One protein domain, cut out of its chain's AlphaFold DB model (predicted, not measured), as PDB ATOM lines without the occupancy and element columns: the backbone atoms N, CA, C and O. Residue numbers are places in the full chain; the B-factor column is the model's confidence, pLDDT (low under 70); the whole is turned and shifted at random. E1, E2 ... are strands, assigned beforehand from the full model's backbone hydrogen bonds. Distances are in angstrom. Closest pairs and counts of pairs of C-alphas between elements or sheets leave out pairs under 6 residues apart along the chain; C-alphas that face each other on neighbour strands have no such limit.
ATOM      1  N   GLN A 165      52.137   9.557 318.899       75.75
ATOM      2  CA  GLN A 165      53.421   9.375 319.581       75.75
ATOM      3  C   GLN A 165      53.268   9.351 321.102       75.75
ATOM      4  O   GLN A 165      53.958   8.599 321.791       75.75
ATOM      5  N   ARG A 166      52.375  10.188 321.633       78.00
ATOM      6  CA  ARG A 166      52.162  10.344 323.072       78.00
ATOM      7  C   ARG A 166      50.700  10.640 323.362       78.00
ATOM      8  O   ARG A 166      50.036  11.320 322.585       78.00
ATOM      9  N   ILE A 167      50.220  10.148 324.498       83.00
ATOM     10  CA  ILE A 167      48.949  10.560 325.094       83.00
ATOM     11  C   ILE A 167      49.259  11.033 326.511       83.00
ATOM     12  O   ILE A 167      49.776  10.268 327.326       83.00
ATOM     13  N   GLU A 168      48.998  12.306 326.780       83.81
ATOM     14  CA  GLU A 168      49.202  12.932 328.080       83.81
ATOM     15  C   GLU A 168      47.876  13.017 328.831       83.81
ATOM     16  O   GLU A 168      46.855  13.416 328.279       83.81
ATOM     17  N   VAL A 169      47.883  12.602 330.093       84.19
ATOM     18  CA  VAL A 169      46.709  12.692 330.963       84.19
ATOM     19  C   VAL A 169      46.687  14.095 331.559       84.19
ATOM     20  O   VAL A 169      47.619  14.466 332.270       84.19
ATOM     21  N   THR A 170      45.647  14.871 331.257       83.81
ATOM     22  CA  THR A 170      45.501  16.263 331.707       83.81
ATOM     23  C   THR A 170      44.730  16.360 333.021       83.81
ATOM     24  O   THR A 170      45.063  17.195 333.859       83.81
ATOM     25  N   ASP A 171      43.783  15.450 333.259       82.19
ATOM     26  CA  ASP A 171      43.170  15.221 334.569       82.19
ATOM     27  C   ASP A 171      43.112  13.711 334.851       82.19
ATOM     28  O   ASP A 171      42.432  12.976 334.130       82.19
ATOM     29  N   PRO A 172      43.811  13.204 335.883       77.19
ATOM     30  CA  PRO A 172      43.797  11.783 336.220       77.19
ATOM     31  C   PRO A 172      42.454  11.296 336.790       77.19
ATOM     32  O   PRO A 172      42.238  10.081 336.883       77.19
ATOM     33  N   GLY A 173      41.553  12.202 337.188       81.62
ATOM     34  CA  GLY A 173      40.293  11.876 337.846       81.62
ATOM     35  C   GLY A 173      40.476  11.083 339.151       81.62
ATOM     36  O   GLY A 173      41.585  10.873 339.649       81.62
ATOM     37  N   SER A 174      39.373  10.620 339.744       76.06
ATOM     38  CA  SER A 174      39.409   9.726 340.912       76.06
ATOM     39  C   SER A 174      38.173   8.828 340.987       76.06
ATOM     40  O   SER A 174      37.151   9.129 340.375       76.06
ATOM     41  N   GLY A 175      38.271   7.726 341.739       78.00
ATOM     42  CA  GLY A 175      37.151   6.812 341.996       78.00
ATOM     43  C   GLY A 175      37.059   5.616 341.046       78.00
ATOM     44  O   GLY A 175      36.025   4.955 340.998       78.00
ATOM     45  N   TYR A 176      38.123   5.313 340.298       79.50
ATOM     46  CA  TYR A 176      38.143   4.169 339.387       79.50
ATOM     47  C   TYR A 176      38.202   2.843 340.157       79.50
ATOM     48  O   TYR A 176      39.212   2.525 340.785       79.50
ATOM     49  N   SER A 177      37.121   2.062 340.087       74.94
ATOM     50  CA  SER A 177      37.042   0.679 340.587       74.94
ATOM     51  C   SER A 177      37.388  -0.372 339.520       74.94
ATOM     52  O   SER A 177      37.599  -1.536 339.855       74.94
ATOM     53  N   ALA A 178      37.475   0.042 338.253       78.56
ATOM     54  CA  ALA A 178      37.890  -0.750 337.097       78.56
ATOM     55  C   ALA A 178      38.650   0.140 336.091       78.56
ATOM     56  O   ALA A 178      38.553   1.370 336.151       78.56
ATOM     57  N   GLU A 179      39.413  -0.469 335.176       79.56
ATOM     58  CA  GLU A 179      40.138   0.261 334.125       79.56
ATOM     59  C   GLU A 179      39.154   0.940 333.150       79.56
ATOM     60  O   GLU A 179      38.251   0.273 332.640       79.56
ATOM     61  N   PRO A 180      39.295   2.251 332.875       86.25
ATOM     62  CA  PRO A 180      38.410   2.953 331.958       86.25
ATOM     63  C   PRO A 180      38.751   2.655 330.494       86.25
ATOM     64  O   PRO A 180      39.909   2.467 330.116       86.25
ATOM     65  N   THR A 181      37.732   2.688 329.643       86.06
ATOM     66  CA  THR A 181      37.878   2.581 328.192       86.06
ATOM     67  C   THR A 181      38.434   3.887 327.631       86.06
ATOM     68  O   THR A 181      37.872   4.957 327.868       86.06
ATOM     69  N   VAL A 182      39.520   3.797 326.858       86.94
ATOM     70  CA  VAL A 182      40.110   4.921 326.117       86.94
ATOM     71  C   VAL A 182      39.722   4.793 324.649       86.94
ATOM     72  O   VAL A 182      40.057   3.799 324.004       86.94
ATOM     73  N   SER A 183      39.025   5.793 324.115       86.69
ATOM     74  CA  SER A 183      38.689   5.890 322.695       86.69
ATOM     75  C   SER A 183      39.404   7.083 322.077       86.69
ATOM     76  O   SER A 183      39.421   8.179 322.629       86.69
ATOM     77  N   ILE A 184      40.023   6.862 320.925       86.31
ATOM     78  CA  ILE A 184      40.753   7.882 320.174       86.31
ATOM     79  C   ILE A 184      39.968   8.122 318.896       86.31
ATOM     80  O   ILE A 184      39.617   7.154 318.228       86.31
ATOM     81  N   ALA A 185      39.688   9.373 318.534       84.69
ATOM     82  CA  ALA A 185      38.969   9.670 317.298       84.69
ATOM     83  C   ALA A 185      39.651   9.031 316.063       84.69
ATOM     84  O   ALA A 185      40.880   8.882 316.034       84.69
ATOM     85  N   PRO A 186      38.883   8.622 315.038       81.12
ATOM     86  CA  PRO A 186      39.463   8.179 313.776       81.12
ATOM     87  C   PRO A 186      40.202   9.339 313.082       81.12
ATOM     88  O   PRO A 186      39.884  10.507 313.325       81.12
ATOM     89  N   PRO A 187      41.193   9.041 312.227       76.06
ATOM     90  CA  PRO A 187      41.862  10.062 311.431       76.06
ATOM     91  C   PRO A 187      40.869  10.752 310.471       76.06
ATOM     92  O   PRO A 187      39.919  10.114 310.016       76.06
ATOM     93  N   PRO A 188      41.076  12.038 310.131       66.94
ATOM     94  CA  PRO A 188      40.158  12.811 309.283       66.94
ATOM     95  C   PRO A 188      40.141  12.376 307.804       66.94
ATOM     96  O   PRO A 188      39.318  12.869 307.038       66.94
ATOM     97  N   GLY A 189      41.034  11.469 307.395       65.94
ATOM     98  CA  GLY A 189      41.135  10.935 306.036       65.94
ATOM     99  C   GLY A 189      41.464   9.439 306.023       65.94
ATOM    100  O   GLY A 189      41.109   8.705 306.944       65.94
ATOM    101  N   ILE A 190      42.161   8.977 304.980       54.00
ATOM    102  CA  ILE A 190      42.598   7.578 304.873       54.00
ATOM    103  C   ILE A 190      43.577   7.274 306.013       54.00
ATOM    104  O   ILE A 190      44.625   7.907 306.134       54.00
ATOM    105  N   GLY A 191      43.233   6.298 306.850       66.31
ATOM    106  CA  GLY A 191      44.032   5.979 308.019       66.31
ATOM    107  C   GLY A 191      43.515   4.798 308.823       66.31
ATOM    108  O   GLY A 191      42.390   4.331 308.641       66.31
ATOM    109  N   ARG A 192      44.347   4.320 309.747       76.44
ATOM    110  CA  ARG A 192      43.971   3.311 310.740       76.44
ATOM    111  C   ARG A 192      43.873   3.975 312.102       76.44
ATOM    112  O   ARG A 192      44.838   4.576 312.567       76.44
ATOM    113  N   GLN A 193      42.722   3.816 312.746       82.44
ATOM    114  CA  GLN A 193      42.472   4.349 314.080       82.44
ATOM    115  C   GLN A 193      43.452   3.757 315.104       82.44
ATOM    116  O   GLN A 193      43.645   2.538 315.166       82.44
ATOM    117  N   ALA A 194      44.058   4.628 315.906       80.19
ATOM    118  CA  ALA A 194      44.926   4.248 317.006       80.19
ATOM    119  C   ALA A 194      44.131   3.571 318.132       80.19
ATOM    120  O   ALA A 194      42.959   3.870 318.365       80.19
ATOM    121  N   ARG A 195      44.780   2.664 318.863       83.94
ATOM    122  CA  ARG A 195      44.225   1.966 320.026       83.94
ATOM    123  C   ARG A 195      45.151   2.143 321.217       83.94
ATOM    124  O   ARG A 195      46.363   1.982 321.098       83.94
ATOM    125  N   ALA A 196      44.574   2.425 322.376       82.19
ATOM    126  CA  ALA A 196      45.303   2.599 323.623       82.19
ATOM    127  C   ALA A 196      44.532   1.977 324.791       82.19
ATOM    128  O   ALA A 196      43.327   1.753 324.694       82.19
ATOM    129  N   ARG A 197      45.228   1.701 325.895       87.25
ATOM    130  CA  ARG A 197      44.634   1.261 327.164       87.25
ATOM    131  C   ARG A 197      45.031   2.184 328.304       87.25
ATOM    132  O   ARG A 197      46.155   2.679 328.352       87.25
ATOM    133  N   ALA A 198      44.113   2.389 329.236       85.88
ATOM    134  CA  ALA A 198      44.377   3.105 330.472       85.88
ATOM    135  C   ALA A 198      45.086   2.206 331.489       85.88
ATOM    136  O   ALA A 198      44.785   1.022 331.591       85.88
ATOM    137  N   VAL A 199      45.987   2.784 332.285       85.50
ATOM    138  CA  VAL A 199      46.585   2.126 333.452       85.50
ATOM    139  C   VAL A 199      46.187   2.905 334.699       85.50
ATOM    140  O   VAL A 199      46.576   4.064 334.868       85.50
ATOM    141  N   VAL A 200      45.416   2.264 335.577       86.25
ATOM    142  CA  VAL A 200      44.921   2.846 336.833       86.25
ATOM    143  C   VAL A 200      45.742   2.322 338.009       86.25
ATOM    144  O   VAL A 200      46.017   1.125 338.103       86.25
ATOM    145  N   ARG A 201      46.115   3.207 338.936       83.88
ATOM    146  CA  ARG A 201      46.683   2.841 340.242       83.88
ATOM    147  C   ARG A 201      46.064   3.701 341.332       83.88
ATOM    148  O   ARG A 201      45.791   4.874 341.106       83.88
ATOM    149  N   GLU A 202      45.823   3.100 342.496       80.31
ATOM    150  CA  GLU A 202      45.288   3.802 343.677       80.31
ATOM    151  C   GLU A 202      43.983   4.581 343.385       80.31
ATOM    152  O   GLU A 202      43.732   5.653 343.932       80.31
ATOM    153  N   GLY A 203      43.144   4.051 342.484       78.81
ATOM    154  CA  GLY A 203      41.860   4.653 342.108       78.81
ATOM    155  C   GLY A 203      41.950   5.885 341.195       78.81
ATOM    156  O   GLY A 203      40.943   6.582 341.042       78.81
ATOM    157  N   ARG A 204      43.117   6.161 340.591       80.50
ATOM    158  CA  ARG A 204      43.364   7.278 339.658       80.50
ATOM    159  C   ARG A 204      44.012   6.806 338.352       80.50
ATOM    160  O   ARG A 204      44.774   5.836 338.347       80.50
ATOM    161  N   LEU A 205      43.732   7.497 337.243       83.31
ATOM    162  CA  LEU A 205      44.375   7.227 335.955       83.31
ATOM    163  C   LEU A 205      45.835   7.696 336.004       83.31
ATOM    164  O   LEU A 205      46.100   8.881 336.166       83.31
ATOM    165  N   GLN A 206      46.788   6.772 335.876       84.19
ATOM    166  CA  GLN A 206      48.211   7.095 335.997       84.19
ATOM    167  C   GLN A 206      48.846   7.430 334.645       84.19
ATOM    168  O   GLN A 206      49.634   8.365 334.541       84.19
ATOM    169  N   ARG A 207      48.542   6.636 333.614       83.00
ATOM    170  CA  ARG A 207      48.998   6.861 332.235       83.00
ATOM    171  C   ARG A 207      48.103   6.131 331.244       83.00
ATOM    172  O   ARG A 207      47.380   5.208 331.618       83.00
ATOM    173  N   ILE A 208      48.227   6.494 329.973       85.31
ATOM    174  CA  ILE A 208      47.615   5.786 328.852       85.31
ATOM    175  C   ILE A 208      48.737   5.162 328.018       85.31
ATOM    176  O   ILE A 208      49.680   5.840 327.619       85.31
ATOM    177  N   GLU A 209      48.656   3.853 327.793       83.75
ATOM    178  CA  GLU A 209      49.611   3.091 326.994       83.75
ATOM    179  C   GLU A 209      49.046   2.858 325.592       83.75
ATOM    180  O   GLU A 209      47.938   2.345 325.430       83.75
ATOM    181  N   ILE A 210      49.811   3.234 324.571       82.88
ATOM    182  CA  ILE A 210      49.430   3.067 323.169       82.88
ATOM    183  C   ILE A 210      49.684   1.606 322.772       82.88
ATOM    184  O   ILE A 210      50.814   1.133 322.832       82.88
ATOM    185  N   ILE A 211      48.628   0.893 322.378       83.50
ATOM    186  CA  ILE A 211      48.690  -0.500 321.901       83.50
ATOM    187  C   ILE A 211      48.978  -0.524 320.397       83.50
ATOM    188  O   ILE A 211      49.749  -1.346 319.913       83.50
ATOM    189  N   ASP A 212      48.328   0.370 319.658       76.25
ATOM    190  CA  ASP A 212      48.476   0.535 318.220       76.25
ATOM    191  C   ASP A 212      48.478   2.041 317.936       76.25
ATOM    192  O   ASP A 212      47.466   2.697 318.184       76.25
ATOM    193  N   PRO A 213      49.587   2.625 317.469       70.56
ATOM    194  CA  PRO A 213      49.668   4.065 317.252       70.56
ATOM    195  C   PRO A 213      48.793   4.548 316.087       70.56
ATOM    196  O   PRO A 213      48.598   5.756 315.948       70.56
ATOM    197  N   GLY A 214      48.241   3.640 315.269       71.81
ATOM    198  CA  GLY A 214      47.481   4.004 314.075       71.81
ATOM    199  C   GLY A 214      48.333   4.738 313.030       71.81
ATOM    200  O   GLY A 214      49.555   4.820 313.150       71.81
ATOM    201  N   TRP A 215      47.695   5.257 311.982       70.38
ATOM    202  CA  TRP A 215      48.326   6.113 310.965       70.38
ATOM    203  C   TRP A 215      47.271   6.974 310.259       70.38
ATOM    204  O   TRP A 215      46.092   6.624 310.257       70.38
ATOM    205  N   GLY A 216      47.697   8.093 309.661       62.25
ATOM    206  CA  GLY A 216      46.817   9.026 308.936       62.25
ATOM    207  C   GLY A 216      46.317  10.220 309.762       62.25
ATOM    208  O   GLY A 216      45.424  10.944 309.328       62.25
ATOM    209  N   TYR A 217      46.878  10.448 310.953       68.44
ATOM    210  CA  TYR A 217      46.525  11.584 311.806       68.44
ATOM    211  C   TYR A 217      47.223  12.864 311.324       68.44
ATOM    212  O   TYR A 217      48.374  13.118 311.667       68.44
ATOM    213  N   SER A 218      46.528  13.663 310.509       64.12
ATOM    214  CA  SER A 218      47.012  14.962 310.003       64.12
ATOM    215  C   SER A 218      46.740  16.142 310.945       64.12
ATOM    216  O   SER A 218      47.264  17.236 310.742       64.12
ATOM    217  N   SER A 219      45.939  15.922 311.988       70.00
ATOM    218  CA  SER A 219      45.642  16.862 313.067       70.00
ATOM    219  C   SER A 219      45.564  16.120 314.403       70.00
ATOM    220  O   SER A 219      45.481  14.889 314.437       70.00
ATOM    221  N   GLN A 220      45.621  16.863 315.511       75.44
ATOM    222  CA  GLN A 220      45.549  16.299 316.857       75.44
ATOM    223  C   GLN A 220      44.198  15.581 317.065       75.44
ATOM    224  O   GLN A 220      43.157  16.241 316.997       75.44
ATOM    225  N   PRO A 221      44.170  14.254 317.303       80.81
ATOM    226  CA  PRO A 221      42.916  13.549 317.527       80.81
ATOM    227  C   PRO A 221      42.402  13.794 318.946       80.81
ATOM    228  O   PRO A 221      43.181  13.857 319.900       80.81
ATOM    229  N   SER A 222      41.082  13.872 319.108       83.38
ATOM    230  CA  SER A 222      40.473  13.904 320.437       83.38
ATOM    231  C   SER A 222      40.541  12.522 321.094       83.38
ATOM    232  O   SER A 222      40.298  11.493 320.456       83.38
ATOM    233  N   VAL A 223      40.882  12.500 322.384       84.94
ATOM    234  CA  VAL A 223      40.898  11.291 323.217       84.94
ATOM    235  C   VAL A 223      39.777  11.400 324.237       84.94
ATOM    236  O   VAL A 223      39.677  12.392 324.955       84.94
ATOM    237  N   THR A 224      38.926  10.383 324.312       84.88
ATOM    238  CA  THR A 224      37.867  10.282 325.317       84.88
ATOM    239  C   THR A 224      38.146   9.110 326.249       84.88
ATOM    240  O   THR A 224      38.446   7.998 325.815       84.88
ATOM    241  N   VAL A 225      38.067   9.366 327.556       84.75
ATOM    242  CA  VAL A 225      38.229   8.358 328.607       84.75
ATOM    243  C   VAL A 225      36.877   8.175 329.287       84.75
ATOM    244  O   VAL A 225      36.231   9.152 329.656       84.75
ATOM    245  N   SER A 226      36.416   6.936 329.452       79.88
ATOM    246  CA  SER A 226      35.155   6.678 330.153       79.88
ATOM    247  C   SER A 226      35.320   6.941 331.659       79.88
ATOM    248  O   SER A 226      35.841   6.091 332.381       79.88
ATOM    249  N   GLY A 227      34.909   8.116 332.140       77.62
ATOM    250  CA  GLY A 227      35.026   8.517 333.549       77.62
ATOM    251  C   GLY A 227      35.310  10.015 333.718       77.62
ATOM    252  O   GLY A 227      35.179  10.764 332.754       77.62
ATOM    253  N   PRO A 228      35.686  10.472 334.928       73.81
ATOM    254  CA  PRO A 228      35.997  11.881 335.197       73.81
ATOM    255  C   PRO A 228      37.367  12.351 334.674       73.81
ATOM    256  O   PRO A 228      37.705  13.510 334.868       73.81
ATOM    257  N   ALA A 229      38.180  11.473 334.076       80.69
ATOM    258  CA  ALA A 229      39.515  11.825 333.586       80.69
ATOM    259  C   ALA A 229      39.474  12.439 332.181       80.69
ATOM    260  O   ALA A 229      38.618  12.098 331.363       80.69
ATOM    261  N   SER A 230      40.472  13.264 331.875       78.56
ATOM    262  CA  SER A 230      40.720  13.810 330.541       78.56
ATOM    263  C   SER A 230      42.169  13.569 330.115       78.56
ATOM    264  O   SER A 230      43.088  13.469 330.933       78.56
ATOM    265  N   ALA A 231      42.366  13.408 328.809       80.50
ATOM    266  CA  ALA A 231      43.671  13.194 328.208       80.50
ATOM    267  C   ALA A 231      43.729  13.833 326.822       80.50
ATOM    268  O   ALA A 231      42.717  13.932 326.128       80.50
ATOM    269  N   GLU A 232      44.926  14.219 326.407       80.69
ATOM    270  CA  GLU A 232      45.203  14.802 325.102       80.69
ATOM    271  C   GLU A 232      46.247  13.946 324.383       80.69
ATOM    272  O   GLU A 232      47.298  13.610 324.933       80.69
ATOM    273  N   ALA A 233      45.962  13.549 323.142       74.44
ATOM    274  CA  ALA A 233      46.947  12.889 322.293       74.44
ATOM    275  C   ALA A 233      47.806  13.943 321.603       74.44
ATOM    276  O   ALA A 233      47.269  14.903 321.075       74.44
ATOM    277  N   THR A 234      49.117  13.747 321.525       71.19
ATOM    278  CA  THR A 234      49.994  14.522 320.646       71.19
ATOM    279  C   THR A 234      50.302  13.675 319.412       71.19
ATOM    280  O   THR A 234      50.908  12.601 319.508       71.19
ATOM    281  N   GLY A 235      49.852  14.145 318.246       57.22
ATOM    282  CA  GLY A 235      50.279  13.597 316.958       57.22
ATOM    283  C   GLY A 235      51.745  13.947 316.704       57.22
ATOM    284  O   GLY A 235      52.198  15.015 317.112       57.22
ATOM    285  N   GLY A 236      52.499  13.053 316.065       54.94
ATOM    286  CA  GLY A 236      53.871  13.369 315.670       54.94
ATOM    287  C   GLY A 236      53.906  14.585 314.746       54.94
ATOM    288  O   GLY A 236      53.111  14.671 313.809       54.94
TER     289      GLY A 236
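This is residues 165 to 236 of the 512 residues of an uncharacterized protein of Planctomycetes bacterium (UniProt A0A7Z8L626). Picture a small, flattened barrel, nearly closed: a twisted sheet of four strands, E1, E6, E5 and E2, makes one wall, and the hairpin E3 and E4 makes the other, with E1 beside E4 and E2 beside E3. The two sheets also form a sandwich, two sheets face to face, and loops reach out at the barrel's ends, residues 185 to 194 among them. The printed part has 72 residues with six named strands, E1 to E6 in order along the chain, and no named helix; the class is all strand. The whole is compact, with a radius of gyration of the C-alphas of 12.1 A, and its outline is a rod spanning 38 by 18 by 16 A.

Begin with the edge strand E1, residues 165 to 171, and its antiparallel neighbour E6, residues 230 to 235; look for N 168 and O 232, 2.8 A apart and within hydrogen-bond range, as are N 234 and O 166 at 2.8 A. E6 meets E5, residues 222 to 225, only at a point, where C-alphas 232 and 223 face each other at 5.9 A. E5 is antiparallel to the other edge strand, E2, residues 182 to 184, at 167 degrees, with N 183 and O 224 within hydrogen-bond range at 2.8 A. Now turn to the hairpin of E3, residues 195 to 201, and E4, residues 204 to 212: they run antiparallel at 155 degrees, with N 197 and O 209 within hydrogen-bond range at 2.8 A. The facing parts of the two sheets stand 8.6 A centre to centre, with best planes 11 degrees apart and strands at 29 degrees. The closest C-alphas of E1 and E4 are those of Ile 167 and Ile 208, 6.2 A apart; those of E2 and E3 are Val 182 and Arg 197, 5.9 A apart. E4 and E6 are near each other, while E1 and E3 are apart.

Find C-alpha 165 at (53.421, 9.375, 319.581); from there E1 runs 19.1 A to C-alpha 171. E3 covers 20.4 A. E4, the longest strand, goes 23.0 A from C-alpha 204 at (43.364, 7.278, 339.658) to C-alpha 212. E2 measures 6.7 A and E5 10.1 A. E6 runs 16.6 A and ends at C-alpha 235, (50.279, 13.597, 316.958).

The two C-alphas farthest apart are those of Ile 190 and Glu 202, at 39.1 A, while those of Gln 165 and Gly 236 are 5.6 A apart. The printed part has no cut and no long link; E3 to E4 and E5 to E6 are tight. The mean pLDDT of the printed part is 78.3, and the model is under 70 at residues 188 to 191, 216 to 218 and 235 to 236.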